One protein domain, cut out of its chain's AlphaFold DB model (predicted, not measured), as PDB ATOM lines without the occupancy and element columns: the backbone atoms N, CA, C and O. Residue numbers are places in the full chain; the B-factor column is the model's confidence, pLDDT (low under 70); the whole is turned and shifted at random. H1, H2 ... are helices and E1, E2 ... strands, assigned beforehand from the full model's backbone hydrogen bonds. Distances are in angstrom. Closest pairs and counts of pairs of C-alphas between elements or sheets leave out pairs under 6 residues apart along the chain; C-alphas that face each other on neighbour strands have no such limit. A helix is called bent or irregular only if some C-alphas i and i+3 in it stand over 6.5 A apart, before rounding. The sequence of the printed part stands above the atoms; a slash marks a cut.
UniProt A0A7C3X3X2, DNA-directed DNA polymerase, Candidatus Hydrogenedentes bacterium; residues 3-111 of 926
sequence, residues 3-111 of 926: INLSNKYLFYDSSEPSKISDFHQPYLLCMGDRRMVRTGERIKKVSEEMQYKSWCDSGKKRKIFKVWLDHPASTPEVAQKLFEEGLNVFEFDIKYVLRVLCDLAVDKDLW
ATOM      1  N   ILE A   3      18.476  -7.328 -66.724       96.88
ATOM      2  CA  ILE A   3      17.773  -8.606 -66.897       96.88
ATOM      3  C   ILE A   3      17.733  -9.352 -65.572       96.88
ATOM      4  O   ILE A   3      16.659  -9.733 -65.119       96.88
ATOM      5  N   ASN A   4      18.897  -9.538 -64.950       96.06
ATOM      6  CA  ASN A   4      19.044 -10.240 -63.681       96.06
ATOM      7  C   ASN A   4      20.452 -10.020 -63.097       96.06
ATOM      8  O   ASN A   4      21.255  -9.258 -63.639       96.06
ATOM      9  N   LEU A   5      20.772 -10.734 -62.021       94.94
ATOM     10  CA  LEU A   5      22.112 -10.857 -61.461       94.94
ATOM     11  C   LEU A   5      22.388 -12.280 -60.955       94.94
ATOM     12  O   LEU A   5      21.488 -12.949 -60.451       94.94
ATOM     13  N   SER A   6      23.650 -12.699 -61.029       92.75
ATOM     14  CA  SER A   6      24.180 -13.855 -60.300       92.75
ATOM     15  C   SER A   6      24.821 -13.409 -58.981       92.75
ATOM     16  O   SER A   6      24.700 -12.262 -58.557       92.75
ATOM     17  N   ASN A   7      25.557 -14.300 -58.314       87.69
ATOM     18  CA  ASN A   7      26.357 -13.928 -57.140       87.69
ATOM     19  C   ASN A   7      27.564 -13.041 -57.465       87.69
ATOM     20  O   ASN A   7      28.127 -12.432 -56.553       87.69
ATOM     21  N   LYS A   8      27.994 -13.009 -58.731       92.62
ATOM     22  CA  LYS A   8      29.222 -12.327 -59.160       92.62
ATOM     23  C   LYS A   8      28.994 -11.290 -60.250       92.62
ATOM     24  O   LYS A   8      29.774 -10.346 -60.317       92.62
ATOM     25  N   TYR A   9      27.954 -11.437 -61.066       96.06
ATOM     26  CA  TYR A   9      27.767 -10.646 -62.280       96.06
ATOM     27  C   TYR A   9      26.360 -10.039 -62.371       96.06
ATOM     28  O   TYR A   9      25.379 -10.650 -61.947       96.06
ATOM     29  N   LEU A  10      26.268  -8.835 -62.934       96.88
ATOM     30  CA  LEU A  10      25.034  -8.166 -63.351       96.88
ATOM     31  C   LEU A  10      24.828  -8.411 -64.849       96.88
ATOM     32  O   LEU A  10      25.763  -8.219 -65.624       96.88
ATOM     33  N   PHE A  11      23.615  -8.790 -65.257       97.19
ATOM     34  CA  PHE A  11      23.283  -9.086 -66.654       97.19
ATOM     35  C   PHE A  11      22.343  -8.037 -67.229       97.19
ATOM     36  O   PHE A  11      21.289  -7.736 -66.658       97.19
ATOM     37  N   TYR A  12      22.696  -7.526 -68.402       95.38
ATOM     38  CA  TYR A  12      21.967  -6.468 -69.084       95.38
ATOM     39  C   TYR A  12      21.508  -6.917 -70.472       95.38
ATOM     40  O   TYR A  12      22.094  -7.796 -71.090       95.38
ATOM     41  N   ASP A  13      20.450  -6.280 -70.967       91.81
ATOM     42  CA  ASP A  13      20.057  -6.362 -72.374       91.81
ATOM     43  C   ASP A  13      21.180  -5.806 -73.260       91.81
ATOM     44  O   ASP A  13      21.524  -4.627 -73.139       91.81
ATOM     45  N   SER A  14      21.694  -6.648 -74.162       77.94
ATOM     46  CA  SER A  14      22.643  -6.279 -75.219       77.94
ATOM     47  C   SER A  14      23.962  -5.665 -74.711       77.94
ATOM     48  O   SER A  14      24.527  -4.778 -75.349       77.94
ATOM     49  N   SER A  15      24.459  -6.096 -73.545       82.81
ATOM     50  CA  SER A  15      25.767  -5.684 -73.004       82.81
ATOM     51  C   SER A  15      26.435  -6.830 -72.248       82.81
ATOM     52  O   SER A  15      25.745  -7.701 -71.716       82.81
ATOM     53  N   GLU A  16      27.768  -6.821 -72.179       88.75
ATOM     54  CA  GLU A  16      28.511  -7.835 -71.427       88.75
ATOM     55  C   GLU A  16      28.187  -7.806 -69.920       88.75
ATOM     56  O   GLU A  16      27.904  -6.734 -69.362       88.75
ATOM     57  N   PRO A  17      28.249  -8.962 -69.230       94.69
ATOM     58  CA  PRO A  17      28.041  -9.014 -67.791       94.69
ATOM     59  C   PRO A  17      29.091  -8.193 -67.037       94.69
ATOM     60  O   PRO A  17      30.291  -8.341 -67.256       94.69
ATOM     61  N   SER A  18      28.655  -7.359 -66.093       95.38
ATOM     62  CA  SER A  18      29.563  -6.550 -65.264       95.38
ATOM     63  C   SER A  18      29.753  -7.178 -63.885       95.38
ATOM     64  O   SER A  18      28.799  -7.723 -63.328       95.38
ATOM     65  N   LYS A  19      30.952  -7.104 -63.294       95.81
ATOM     66  CA  LYS A  19      31.194  -7.682 -61.961       95.81
ATOM     67  C   LYS A  19      30.460  -6.880 -60.890       95.81
ATOM     68  O   LYS A  19      30.523  -5.657 -60.845       95.81
ATOM     69  N   ILE A  20      29.804  -7.573 -59.965       95.25
ATOM     70  CA  ILE A  20      29.106  -6.951 -58.830       95.25
ATOM     71  C   ILE A  20      30.080  -6.171 -57.944       95.25
ATOM     72  O   ILE A  20      29.705  -5.120 -57.425       95.25
ATOM     73  N   SER A  21      31.321  -6.649 -57.800       93.50
ATOM     74  CA  SER A  21      32.376  -5.999 -57.007       93.50
ATOM     75  C   SER A  21      32.666  -4.561 -57.429       93.50
ATOM     76  O   SER A  21      33.128  -3.774 -56.607       93.50
ATOM     77  N   ASP A  22      32.367  -4.212 -58.680       93.81
ATOM     78  CA  ASP A  22      32.641  -2.886 -59.236       93.81
ATOM     79  C   ASP A  22      31.586  -1.862 -58.781       93.81
ATOM     80  O   ASP A  22      31.820  -0.654 -58.805       93.81
ATOM     81  N   PHE A  23      30.424  -2.338 -58.319       93.25
ATOM     82  CA  PHE A  23      29.285  -1.501 -57.931       93.25
ATOM     83  C   PHE A  23      28.893  -1.646 -56.465       93.25
ATOM     84  O   PHE A  23      28.294  -0.729 -55.898       93.25
ATOM     85  N   HIS A  24      29.168  -2.797 -55.854       95.44
ATOM     86  CA  HIS A  24      28.651  -3.138 -54.539       95.44
ATOM     87  C   HIS A  24      29.618  -4.027 -53.754       95.44
ATOM     88  O   HIS A  24      30.263  -4.928 -54.285       95.44
ATOM     89  N   GLN A  25      29.655  -3.803 -52.442       94.25
ATOM     90  CA  GLN A  25      30.447  -4.571 -51.490       94.25
ATOM     91  C   GLN A  25      29.541  -5.067 -50.346       94.25
ATOM     92  O   GLN A  25      28.606  -4.362 -49.969       94.25
ATOM     93  N   PRO A  26      29.759  -6.259 -49.766       96.00
ATOM     94  CA  PRO A  26      28.930  -6.738 -48.661       96.00
ATOM     95  C   PRO A  26      29.076  -5.840 -47.433       96.00
ATOM     96  O   PRO A  26      30.163  -5.340 -47.152       96.00
ATOM     97  N   TYR A  27      27.994  -5.648 -46.685       97.12
ATOM     98  CA  TYR A  27      28.029  -4.923 -45.421       97.12
ATOM     99  C   TYR A  27      26.935  -5.394 -44.465       97.12
ATOM    100  O   TYR A  27      25.959  -6.029 -44.864       97.12
ATOM    101  N   LEU A  28      27.104  -5.016 -43.203       97.44
ATOM    102  CA  LEU A  28      26.082  -5.064 -42.163       97.44
ATOM    103  C   LEU A  28      25.979  -3.700 -41.469       97.44
ATOM    104  O   LEU A  28      26.831  -2.825 -41.665       97.44
ATOM    105  N   LEU A  29      24.925  -3.504 -40.680       98.06
ATOM    106  CA  LEU A  29      24.705  -2.272 -39.924       98.06
ATOM    107  C   LEU A  29      25.074  -2.477 -38.454       98.06
ATOM    108  O   LEU A  29      24.754  -3.522 -37.888       98.06
ATOM    109  N   CYS A  30      25.668  -1.462 -37.829       98.00
ATOM    110  CA  CYS A  30      26.012  -1.481 -36.409       98.00
ATOM    111  C   CYS A  30      25.531  -0.231 -35.667       98.00
ATOM    112  O   CYS A  30      25.485   0.864 -36.229       98.00
ATOM    113  N   MET A  31      25.229  -0.406 -34.379       96.94
ATOM    114  CA  MET A  31      24.992   0.664 -33.405       96.94
ATOM    115  C   MET A  31      25.883   0.440 -32.181       96.94
ATOM    116  O   MET A  31      25.995  -0.687 -31.700       96.94
ATOM    117  N   GLY A  32      26.488   1.514 -31.672       94.94
ATOM    118  CA  GLY A  32      27.407   1.490 -30.531       94.94
ATOM    119  C   GLY A  32      28.647   2.343 -30.800       94.94
ATOM    120  O   GLY A  32      28.623   3.200 -31.682       94.94
ATOM    121  N   ASP A  33      29.731   2.120 -30.054       94.31
ATOM    122  CA  ASP A  33      30.978   2.867 -30.244       94.31
ATOM    123  C   ASP A  33      31.744   2.357 -31.476       94.31
ATOM    124  O   ASP A  33      32.347   1.282 -31.467       94.31
ATOM    125  N   ARG A  34      31.749   3.155 -32.550       93.56
ATOM    126  CA  ARG A  34      32.453   2.849 -33.807       93.56
ATOM    127  C   ARG A  34      33.937   2.520 -33.602       93.56
ATOM    128  O   ARG A  34      34.478   1.727 -34.372       93.56
ATOM    129  N   ARG A  35      34.594   3.074 -32.574       91.56
ATOM    130  CA  ARG A  35      36.031   2.858 -32.288       91.56
ATOM    131  C   ARG A  35      36.359   1.414 -31.909       91.56
ATOM    132  O   ARG A  35      37.521   1.023 -31.944       91.56
ATOM    133  N   MET A  36      35.345   0.622 -31.568       90.19
ATOM    134  CA  MET A  36      35.501  -0.799 -31.259       90.19
ATOM    135  C   MET A  36      35.763  -1.638 -32.516       90.19
ATOM    136  O   MET A  36      36.352  -2.711 -32.423       90.19
ATOM    137  N   VAL A  37      35.392  -1.142 -33.703       93.19
ATOM    138  CA  VAL A  37      35.532  -1.893 -34.954       93.19
ATOM    139  C   VAL A  37      36.942  -1.763 -35.518       93.19
ATOM    140  O   VAL A  37      37.343  -0.705 -36.002       93.19
ATOM    141  N   ARG A  38      37.680  -2.875 -35.523       90.62
ATOM    142  CA  ARG A  38      39.018  -2.960 -36.120       90.62
ATOM    143  C   ARG A  38      38.939  -3.452 -37.566       90.62
ATOM    144  O   ARG A  38      38.433  -4.542 -37.827       90.62
ATOM    145  N   THR A  39      39.459  -2.659 -38.501       90.88
ATOM    146  CA  THR A  39      39.633  -3.066 -39.905       90.88
ATOM    147  C   THR A  39      40.725  -4.126 -40.035       90.88
ATOM    148  O   THR A  39      41.637  -4.193 -39.213       90.88
ATOM    149  N   GLY A  40      40.655  -4.950 -41.077       89.38
ATOM    150  CA  GLY A  40      41.625  -6.013 -41.325       89.38
ATOM    151  C   GLY A  40      41.282  -6.815 -42.575       89.38
ATOM    152  O   GLY A  40      40.667  -6.300 -43.507       89.38
ATOM    153  N   GLU A  41      41.651  -8.096 -42.585       87.31
ATOM    154  CA  GLU A  41      41.419  -8.986 -43.727       87.31
ATOM    155  C   GLU A  41      39.938  -9.022 -44.132       87.31
ATOM    156  O   GLU A  41      39.619  -8.792 -45.301       87.31
ATOM    157  N   ARG A  42      39.047  -9.194 -43.143       92.81
ATOM    158  CA  ARG A  42      37.606  -9.399 -43.352       92.81
ATOM    159  C   ARG A  42      36.740  -8.142 -43.288       92.81
ATOM    160  O   ARG A  42      35.658  -8.106 -43.862       92.81
ATOM    161  N   ILE A  43      37.192  -7.105 -42.579       95.94
ATOM    162  CA  ILE A  43      36.507  -5.807 -42.485       95.94
ATOM    163  C   ILE A  43      37.340  -4.788 -43.252       95.94
ATOM    164  O   ILE A  43      38.407  -4.386 -42.790       95.94
ATOM    165  N   LYS A  44      36.845  -4.354 -44.411       94.88
ATOM    166  CA  LYS A  44      37.591  -3.462 -45.308       94.88
ATOM    167  C   LYS A  44      37.463  -1.992 -44.935       94.88
ATOM    168  O   LYS A  44      38.432  -1.253 -45.046       94.88
ATOM    169  N   LYS A  45      36.269  -1.553 -44.535       95.31
ATOM    170  CA  LYS A  45      36.008  -0.143 -44.207       95.31
ATOM    171  C   LYS A  45      34.794   0.002 -43.292       95.31
ATOM    172  O   LYS A  45      33.884  -0.826 -43.310       95.31
ATOM    173  N   VAL A  46      34.763   1.096 -42.538       96.81
ATOM    174  CA  VAL A  46      33.661   1.458 -41.637       96.81
ATOM    175  C   VAL A  46      33.187   2.860 -41.994       96.81
ATOM    176  O   VAL A  46      33.996   3.788 -42.024       96.81
ATOM    177  N   SER A  47      31.896   3.025 -42.283       96.19
ATOM    178  CA  SER A  47      31.349   4.337 -42.645       96.19
ATOM    179  C   SER A  47      31.308   5.294 -41.455       96.19
ATOM    180  O   SER A  47      31.385   4.876 -40.301       96.19
ATOM    181  N   GLU A  48      31.094   6.575 -41.744       96.44
ATOM    182  CA  GLU A  48      30.618   7.529 -40.742       96.44
ATOM    183  C   GLU A  48      29.227   7.148 -40.215       96.44
ATOM    184  O   GLU A  48      28.497   6.359 -40.836       96.44
ATOM    185  N   GLU A  49      28.868   7.707 -39.057       96.12
ATOM    186  CA  GLU A  49      27.538   7.544 -38.474       96.12
ATOM    187  C   GLU A  49      26.472   8.243 -39.328       96.12
ATOM    188  O   GLU A  49      26.597   9.398 -39.730       96.12
ATOM    189  N   MET A  50      25.368   7.543 -39.558       96.44
ATOM    190  CA  MET A  50      24.201   8.010 -40.289       96.44
ATOM    191  C   MET A  50      22.950   7.872 -39.427       96.44
ATOM    192  O   MET A  50      22.846   6.999 -38.569       96.44
ATOM    193  N   GLN A  51      21.962   8.726 -39.683       97.25
ATOM    194  CA  GLN A  51      20.661   8.645 -39.025       97.25
ATOM    195  C   GLN A  51      19.766   7.631 -39.738       97.25
ATOM    196  O   GLN A  51      19.452   7.806 -40.919       97.25
ATOM    197  N   TYR A  52      19.333   6.612 -39.001       97.50
ATOM    198  CA  TYR A  52      18.323   5.645 -39.421       97.50
ATOM    199  C   TYR A  52      17.065   5.786 -38.562       97.50
ATOM    200  O   TYR A  52      17.150   6.027 -37.361       97.50
ATOM    201  N   LYS A  53      15.886   5.622 -39.154       96.38
ATOM    202  CA  LYS A  53      14.613   5.527 -38.433       96.38
ATOM    203  C   LYS A  53      14.521   4.162 -37.739       96.38
ATOM    204  O   LYS A  53      14.900   3.138 -38.315       96.38
ATOM    205  N   SER A  54      14.005   4.140 -36.514       95.06
ATOM    206  CA  SER A  54      13.689   2.885 -35.830       95.06
ATOM    207  C   SER A  54      12.464   2.234 -36.471       95.06
ATOM    208  O   SER A  54      11.480   2.901 -36.792       95.06
ATOM    209  N   TRP A  55      12.515   0.914 -36.635       93.12
ATOM    210  CA  TRP A  55      11.345   0.130 -37.038       93.12
ATOM    211  C   TRP A  55      10.360  -0.040 -35.883       93.12
ATOM    212  O   TRP A  55       9.150  -0.089 -36.074       93.12
ATOM    213  N   CYS A  56      10.881  -0.177 -34.665       89.38
ATOM    214  CA  CYS A  56      10.083  -0.482 -33.485       89.38
ATOM    215  C   CYS A  56       9.439   0.751 -32.848       89.38
ATOM    216  O   CYS A  56       8.456   0.609 -32.115       89.38
ATOM    217  N   ASP A  57      10.006   1.929 -33.089       87.75
ATOM    218  CA  ASP A  57       9.579   3.192 -32.504       87.75
ATOM    219  C   ASP A  57       9.655   4.299 -33.562       87.75
ATOM    220  O   ASP A  57      10.694   4.920 -33.769       87.75
ATOM    221  N   SER A  58       8.538   4.537 -34.252       79.56
ATOM    222  CA  SER A  58       8.478   5.446 -35.407       79.56
ATOM    223  C   SER A  58       8.931   6.885 -35.111       79.56
ATOM    224  O   SER A  58       9.356   7.583 -36.029       79.56
ATOM    225  N   GLY A  59       8.902   7.329 -33.849       83.88
ATOM    226  CA  GLY A  59       9.387   8.654 -33.450       83.88
ATOM    227  C   GLY A  59      10.902   8.736 -33.225       83.88
ATOM    228  O   GLY A  59      11.433   9.833 -33.046       83.88
ATOM    229  N   LYS A  60      11.616   7.603 -33.210       92.31
ATOM    230  CA  LYS A  60      13.044   7.546 -32.876       92.31
ATOM    231  C   LYS A  60      13.929   7.401 -34.103       92.31
ATOM    232  O   LYS A  60      13.650   6.644 -35.033       92.31
ATOM    233  N   LYS A  61      15.072   8.082 -34.040       95.56
ATOM    234  CA  LYS A  61      16.202   7.881 -34.948       95.56
ATOM    235  C   LYS A  61      17.394   7.314 -34.185       95.56
ATOM    236  O   LYS A  61      17.584   7.616 -33.006       95.56
ATOM    237  N   ARG A  62      18.180   6.473 -34.850       96.19
ATOM    238  CA  ARG A  62      19.379   5.815 -34.334       96.19
ATOM    239  C   ARG A  62      20.588   6.236 -35.151       96.19
ATOM    240  O   ARG A  62      20.497   6.384 -36.369       96.19
ATOM    241  N   LYS A  63      21.717   6.394 -34.467       97.31
ATOM    242  CA  LYS A  63      23.026   6.570 -35.093       97.31
ATOM    243  C   LYS A  63      23.560   5.194 -35.474       97.31
ATOM    244  O   LYS A  63      23.803   4.372 -34.597       97.31
ATOM    245  N   ILE A  64      23.676   4.950 -36.771       97.94
ATOM    246  CA  ILE A  64      24.064   3.666 -37.355       97.94
ATOM    247  C   ILE A  64      25.244   3.887 -38.287       97.94
ATOM    248  O   ILE A  64      25.240   4.833 -39.069       97.94
ATOM    249  N   PHE A  65      26.223   2.993 -38.266       97.88
ATOM    250  CA  PHE A  65      27.305   2.975 -39.248       97.88
ATOM    251  C   PHE A  65      27.345   1.625 -39.974       97.88
ATOM    252  O   PHE A  65      26.945   0.592 -39.433       97.88
ATOM    253  N   LYS A  66      27.797   1.634 -41.231       97.75
ATOM    254  CA  LYS A  66      27.974   0.440 -42.065       97.75
ATOM    255  C   LYS A  66      29.368  -0.140 -41.840       97.75
ATOM    256  O   LYS A  66      30.357   0.592 -41.910       97.75
ATOM    257  N   VAL A  67      29.449  -1.454 -41.653       98.12
ATOM    258  CA  VAL A  67      30.712  -2.207 -41.649       98.12
ATOM    259  C   VAL A  67      30.783  -3.013 -42.936       98.12
ATOM    260  O   VAL A  67      29.981  -3.923 -43.142       98.12
ATOM    261  N   TRP A  68      31.719  -2.659 -43.808       97.31
ATOM    262  CA  TRP A  68      31.887  -3.289 -45.111       97.31
ATOM    263  C   TRP A  68      32.885  -4.434 -45.033       97.31
ATOM    264  O   TRP A  68      33.963  -4.305 -44.442       97.31
ATOM    265  N   LEU A  69      32.525  -5.540 -45.667       96.38
ATOM    266  CA  LEU A  69      33.234  -6.803 -45.591       96.38
ATOM    267  C   LEU A  69      34.000  -7.081 -46.881       96.38
ATOM    268  O   LEU A  69      33.692  -6.534 -47.941       96.38
ATOM    269  N   ASP A  70      35.004  -7.935 -46.791       93.06
ATOM    270  CA  ASP A  70      35.753  -8.432 -47.942       93.06
ATOM    271  C   ASP A  70      34.906  -9.366 -48.819       93.06
ATOM    272  O   ASP A  70      34.905  -9.241 -50.042       93.06
ATOM    273  N   HIS A  71      34.144 -10.259 -48.185       93.06
ATOM    274  CA  HIS A  71      33.386 -11.309 -48.846       93.06
ATOM    275  C   HIS A  71      32.069 -11.587 -48.095       93.06
ATOM    276  O   HIS A  71      32.042 -11.550 -46.861       93.06
ATOM    277  N   PRO A  72      30.955 -11.915 -48.788       91.50
ATOM    278  CA  PRO A  72      29.673 -12.197 -48.135       91.50
ATOM    279  C   PRO A  72      29.733 -13.311 -47.082       91.50
ATOM    280  O   PRO A  72      29.022 -13.252 -46.078       91.50
ATOM    281  N   ALA A  73      30.589 -14.316 -47.292       91.25
ATOM    282  CA  ALA A  73      30.749 -15.450 -46.378       91.25
ATOM    283  C   ALA A  73      31.292 -15.045 -44.994       91.25
ATOM    284  O   ALA A  73      31.037 -15.749 -44.020       91.25
ATOM    285  N   SER A  74      31.965 -13.894 -44.881       94.12
ATOM    286  CA  SER A  74      32.492 -13.365 -43.616       94.12
ATOM    287  C   SER A  74      31.390 -12.843 -42.679       94.12
ATOM    288  O   SER A  74      31.623 -12.669 -41.483       94.12
ATOM    289  N   THR A  75      30.177 -12.606 -43.194       94.25
ATOM    290  CA  THR A  75      29.082 -11.938 -42.465       94.25
ATOM    291  C   THR A  75      28.708 -12.610 -41.135       94.25
ATOM    292  O   THR A  75      28.620 -11.895 -40.135       94.25
ATOM    293  N   PRO A  76      28.499 -13.943 -41.046       91.38
ATOM    294  CA  PRO A  76      28.055 -14.573 -39.800       91.38
ATOM    295  C   PRO A  76      29.069 -14.451 -38.658       91.38
ATOM    296  O   PRO A  76      28.668 -14.189 -37.520       91.38
ATOM    297  N   GLU A  77      30.358 -14.619 -38.969       92.56
ATOM    298  CA  GLU A  77      31.449 -14.526 -37.995       92.56
ATOM    299  C   GLU A  77      31.685 -13.078 -37.569       92.56
ATOM    300  O   GLU A  77      31.716 -12.790 -36.374       92.56
ATOM    301  N   VAL A  78      31.757 -12.147 -38.525       95.31
ATOM    302  CA  VAL A  78      31.942 -10.722 -38.215       95.31
ATOM    303  C   VAL A  78      30.773 -10.195 -37.382       95.31
ATOM    304  O   VAL A  78      30.992  -9.530 -36.374       95.31
ATOM    305  N   ALA A  79      29.532 -10.550 -37.726       94.38
ATOM    306  CA  ALA A  79      28.366 -10.175 -36.932       94.38
ATOM    307  C   ALA A  79      28.409 -10.752 -35.508       94.38
ATOM    308  O   ALA A  79      27.926 -10.106 -34.580       94.38
ATOM    309  N   GLN A  80      28.964 -11.955 -35.320       91.44
ATOM    310  CA  GLN A  80      29.141 -12.530 -33.987       91.44
ATOM    311  C   GLN A  80      30.176 -11.756 -33.177       91.44
ATOM    312  O   GLN A  80      29.866 -11.350 -32.060       91.44
ATOM    313  N   LYS A  81      31.356 -11.525 -33.753       92.94
ATOM    314  CA  LYS A  81      32.457 -10.828 -33.089       92.94
ATOM    315  C   LYS A  81      32.067  -9.409 -32.679       92.94
ATOM    316  O   LYS A  81      32.223  -9.036 -31.524       92.94
ATOM    317  N   LEU A  82      31.487  -8.644 -33.604       94.50
ATOM    318  CA  LEU A  82      31.023  -7.281 -33.326       94.50
ATOM    319  C   LEU A  82      29.932  -7.270 -32.259       94.50
ATOM    320  O   LEU A  82      29.912  -6.384 -31.405       94.50
ATOM    321  N   PHE A  83      29.039  -8.268 -32.293       92.06
ATOM    322  CA  PHE A  83      28.068  -8.421 -31.227       92.06
ATOM    323  C   PHE A  83      28.786  -8.635 -29.901       92.06
ATOM    324  O   PHE A  83      28.581  -7.811 -29.029       92.06
ATOM    325  N   GLU A  84      29.660  -9.633 -29.752       89.44
ATOM    326  CA  GLU A  84      30.424  -9.929 -28.523       89.44
ATOM    327  C   GLU A  84      31.212  -8.730 -27.984       89.44
ATOM    328  O   GLU A  84      31.190  -8.491 -26.777       89.44
ATOM    329  N   GLU A  85      31.803  -7.926 -28.869       90.56
ATOM    330  CA  GLU A  85      32.528  -6.699 -28.523       90.56
ATOM    331  C   GLU A  85      31.623  -5.615 -27.916       90.56
ATOM    332  O   GLU A  85      32.126  -4.698 -27.292       90.56
ATOM    333  N   GLY A  86      30.297  -5.728 -28.015       90.88
ATOM    334  CA  GLY A  86      29.355  -4.818 -27.348       90.88
ATOM    335  C   GLY A  86      28.467  -4.026 -28.298       90.88
ATOM    336  O   GLY A  86      27.659  -3.222 -27.839       90.88
ATOM    337  N   LEU A  87      28.576  -4.253 -29.607       95.38
ATOM    338  CA  LEU A  87      27.759  -3.565 -30.603       95.38
ATOM    339  C   LEU A  87      26.430  -4.294 -30.815       95.38
ATOM    340  O   LEU A  87      26.343  -5.518 -30.694       95.38
ATOM    341  N   ASN A  88      25.391  -3.551 -31.190       96.12
ATOM    342  CA  ASN A  88      24.202  -4.143 -31.798       96.12
ATOM    343  C   ASN A  88      24.408  -4.235 -33.307       96.12
ATOM    344  O   ASN A  88      24.935  -3.306 -33.920       96.12
ATOM    345  N   VAL A  89      23.998  -5.358 -33.893       96.88
ATOM    346  CA  VAL A  89      24.273  -5.708 -35.287       96.88
ATOM    347  C   VAL A  89      22.967  -6.025 -36.002       96.88
ATOM    348  O   VAL A  89      22.211  -6.898 -35.571       96.88
ATOM    349  N   PHE A  90      22.719  -5.345 -37.119       97.00
ATOM    350  CA  PHE A  90      21.481  -5.438 -37.894       97.00
ATOM    351  C   PHE A  90      21.756  -5.864 -39.334       97.00
ATOM    352  O   PHE A  90      22.868  -5.719 -39.846       97.00
ATOM    353  N   GLU A  91      20.719  -6.382 -39.994       95.88
ATOM    354  CA  GLU A  91      20.699  -6.676 -41.434       95.88
ATOM    355  C   GLU A  91      21.769  -7.677 -41.929       95.88
ATOM    356  O   GLU A  91      21.940  -7.869 -43.129       95.88
ATOM    357  N   PHE A  92      22.437  -8.385 -41.012       94.69
ATOM    358  CA  PHE A  92      23.467  -9.394 -41.298       94.69
ATOM    359  C   PHE A  92      22.908 -10.710 -41.874       94.69
ATOM    360  O   PHE A  92      23.665 -11.583 -42.289       94.69
ATOM    361  N   ASP A  93      21.588 -10.897 -41.850       92.88
ATOM    362  CA  ASP A  93      20.887 -12.110 -42.283       92.88
ATOM    363  C   ASP A  93      20.258 -11.971 -43.685       92.88
ATOM    364  O   ASP A  93      19.472 -12.819 -44.117       92.88
ATOM    365  N   ILE A  94      20.564 -10.885 -44.395       93.19
ATOM    366  CA  ILE A  94      20.070 -10.623 -45.748       93.19
ATOM    367  C   ILE A  94      20.979 -11.321 -46.761       93.19
ATOM    368  O   ILE A  94      22.196 -11.151 -46.753       93.19
ATOM    369  N   LYS A  95      20.380 -12.099 -47.671       90.50
ATOM    370  CA  LYS A  95      21.114 -12.748 -48.765       90.50
ATOM    371  C   LYS A  95      21.806 -11.695 -49.630       90.50
ATOM    372  O   LYS A  95      21.159 -10.743 -50.061       90.50
ATOM    373  N   TYR A  96      23.085 -11.907 -49.940       93.12
ATOM    374  CA  TYR A  96      23.905 -10.913 -50.634       93.12
ATOM    375  C   TYR A  96      23.330 -10.471 -51.987       93.12
ATOM    376  O   TYR A  96      23.261  -9.278 -52.250       93.12
ATOM    377  N   VAL A  97      22.818 -11.406 -52.793       92.19
ATOM    378  CA  VAL A  97      22.158 -11.098 -54.076       92.19
ATOM    379  C   VAL A  97      20.980 -10.140 -53.900       92.19
ATOM    380  O   VAL A  97      20.852  -9.156 -54.623       92.19
ATOM    381  N   LEU A  98      20.141 -10.382 -52.891       93.88
ATOM    382  CA  LEU A  98      18.994  -9.521 -52.605       93.88
ATOM    383  C   LEU A  98      19.436  -8.160 -52.060       93.88
ATOM    384  O   LEU A  98      18.816  -7.150 -52.377       93.88
ATOM    385  N   ARG A  99      20.516  -8.113 -51.272       96.19
ATOM    386  CA  ARG A  99      21.122  -6.851 -50.833       96.19
ATOM    387  C   ARG A  99      21.594  -6.024 -52.030       96.19
ATOM    388  O   ARG A  99      21.183  -4.878 -52.158       96.19
ATOM    389  N   VAL A 100      22.393  -6.613 -52.918       97.12
ATOM    390  CA  VAL A 100      22.919  -5.936 -54.114       97.12
ATOM    391  C   VAL A 100      21.768  -5.372 -54.945       97.12
ATOM    392  O   VAL A 100      21.769  -4.191 -55.279       97.12
ATOM    393  N   LEU A 101      20.752  -6.189 -55.229       96.62
ATOM    394  CA  LEU A 101      19.623  -5.766 -56.051       96.62
ATOM    395  C   LEU A 101      18.779  -4.663 -55.391       96.62
ATOM    396  O   LEU A 101      18.338  -3.739 -56.071       96.62
ATOM    397  N   CYS A 102      18.585  -4.724 -54.072       97.44
ATOM    398  CA  CYS A 102      17.909  -3.683 -53.298       97.44
ATOM    399  C   CYS A 102      18.657  -2.347 -53.353       97.44
ATOM    400  O   CYS A 102      18.056  -1.316 -53.657       97.44
ATOM    401  N   ASP A 103      19.959  -2.366 -53.083       97.31
ATOM    402  CA  ASP A 103      20.765  -1.152 -53.002       97.31
ATOM    403  C   ASP A 103      20.924  -0.514 -54.386       97.31
ATOM    404  O   ASP A 103      20.699   0.684 -54.541       97.31
ATOM    405  N   LEU A 104      21.184  -1.311 -55.429       96.94
ATOM    406  CA  LEU A 104      21.264  -0.813 -56.808       96.94
ATOM    407  C   LEU A 104      19.921  -0.275 -57.328       96.94
ATOM    408  O   LEU A 104      19.907   0.688 -58.096       96.94
ATOM    409  N   ALA A 105      18.793  -0.841 -56.892       96.44
ATOM    410  CA  ALA A 105      17.469  -0.337 -57.255       96.44
ATOM    411  C   ALA A 105      17.187   1.068 -56.719       96.44
ATOM    412  O   ALA A 105      16.470   1.833 -57.372       96.44
ATOM    413  N   VAL A 106      17.739   1.398 -55.551       96.56
ATOM    414  CA  VAL A 106      17.561   2.699 -54.898       96.56
ATOM    415  C   VAL A 106      18.650   3.684 -55.315       96.56
ATOM    416  O   VAL A 106      18.331   4.804 -55.704       96.56
ATOM    417  N   ASP A 107      19.917   3.271 -55.286       95.75
ATOM    418  CA  ASP A 107      21.066   4.166 -55.458       95.75
ATOM    419  C   ASP A 107      21.440   4.392 -56.931       95.75
ATOM    420  O   ASP A 107      22.043   5.412 -57.273       95.75
ATOM    421  N   LYS A 108      21.118   3.437 -57.812       94.38
ATOM    422  CA  LYS A 108      21.489   3.456 -59.240       94.38
ATOM    423  C   LYS A 108      20.296   3.340 -60.186       94.38
ATOM    424  O   LYS A 108      20.494   3.278 -61.396       94.38
ATOM    425  N   ASP A 109      19.077   3.308 -59.647       94.31
ATOM    426  CA  ASP A 109      17.843   3.146 -60.421       94.31
ATOM    427  C   ASP A 109      17.833   1.860 -61.286       94.31
ATOM    428  O   ASP A 109      17.167   1.794 -62.315       94.31
ATOM    429  N   LEU A 110      18.572   0.816 -60.878       95.00
ATOM    430  CA  LEU A 110      18.656  -0.458 -61.605       95.00
ATOM    431  C   LEU A 110      17.561  -1.429 -61.153       95.00
ATOM    432  O   LEU A 110      17.539  -1.872 -60.009       95.00
ATOM    433  N   TRP A 111      16.662  -1.790 -62.066       97.00
ATOM    434  CA  TRP A 111      15.478  -2.591 -61.760       97.00
ATOM    435  C   TRP A 111      15.220  -3.633 -62.843       97.00
ATOM    436  O   TRP A 111      15.326  -3.338 -64.038       97.00
TER     437      TRP A 111
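What this domain is: This is residues 3 to 111 of the 926 residues of the protein "DNA-directed DNA polymerase" of Candidatus Hydrogenedentes bacterium (UniProt A0A7C3X3X2). The model has two lobes: a larger one, in which a strongly twisted sheet of E4, E5, E6, E7 and E8 has helix H1 packed along E4 and E8, and a smaller one, a three-strand antiparallel sheet of E1, E2 and E3. Helix H2 lies between the two lobes, about perpendicular to H1, and grazes only the small sheet. The printed part has 109 residues, with two named helices and eight named strands in the order E1 E2 E3 E4 E5 E6 E7 H1 E8 H2; the class is mixed, helices and strands. The large sheet is branched at E7, and its neighbour pairs are antiparallel; the small one runs E1 E2 E3. The whole is only just compact, close to loose, with a radius of gyration of the C-alphas of 15.3 A, and its C-alphas span 48 by 36 by 21 A.

How they stand to each other: The large sheet is branched at E7, residues 61 to 69, which has three neighbours in staggered pairing. E4, residues 27 to 31, lies on one side of E7 and is antiparallel to it at 143 degrees, with N 30 and O 65 at 2.9 A and N 67 and O 28 at 3.0 A, within hydrogen-bond range. E5, residues 43 to 46, and E6, residues 50 to 53, lie on the other side of E7, beside its residues 66 to 69 and 61 to 64. E5 and E7 are antiparallel, with N 44 and O 68 at 2.9 A; E6 and E7 form a hairpin, with N 62 and O 52 at 2.8 A. E8, residues 88 to 90, is the antiparallel neighbour of E4, with E7 on one side of E4 and E8 on the other side, and N 90 and O 29 are 2.8 A apart, within hydrogen-bond range. H1, residues 72 to 85, is on this sheet at a height over the sheet of 8.1 A. It lies over E4 and only just over E7, with 3 of its C-alphas falling on E7, and runs along the strands, at 11 degrees to E4 on the local plane. Its closest C-alphas to E8 are those of Phe 83 and Val 89, 6.2 A apart. The smaller sheet is a meander, each strand the antiparallel neighbour of the one before: E1, residues 3 to 5, E2, residues 9 to 12, and E3, residues 15 to 19. E1 and E2 form a hairpin, with N 11 and O 4 at 2.9 A, and so do E2 and E3, with N 10 and O 18 at 2.8 A. H2, residues 96 to 107, only grazes this sheet, with its residues 97 to 101; the closest C-alphas of E1 and H2, those of Leu 5 and Val 97, are 7.4 A apart. H1 and H2 are close but not clearly touching, the C-alphas of Pro 72 and Tyr 96 being 6.4 A apart, and are about perpendicular at 88 degrees. In H2 every O i to N i+4 pair is within hydrogen-bond range, in H1 8 of 10.

Where its parts are: E7 is the longest strand, 24.9 A from C-alpha 61 at (16.202, 7.881, -34.948) to C-alpha 69 at (33.234, -6.803, -45.591). H1 measures 20.6 A and is irregular, with C-alphas 73 and 76 7.2 A apart. H2 measures 16.1 A, E4 13.6 A, E3 12.5 A and E6 10.1 A. E1 begins at C-alpha 3, (17.773, -8.606, -66.897), and H2 ends at C-alpha 107, (21.066, 4.166, -55.458).

The domain as a whole: The two C-alphas farthest apart, those of Ser 14 and Gly 86, are 48.4 A apart. The C-alphas of Ile 3 and Trp 111, first and last printed, are 8.2 A apart. The link from E4 to E5, 11 residues, is long. The printed part has no cut, its mean pLDDT is 94.0, and no printed residue is under 70.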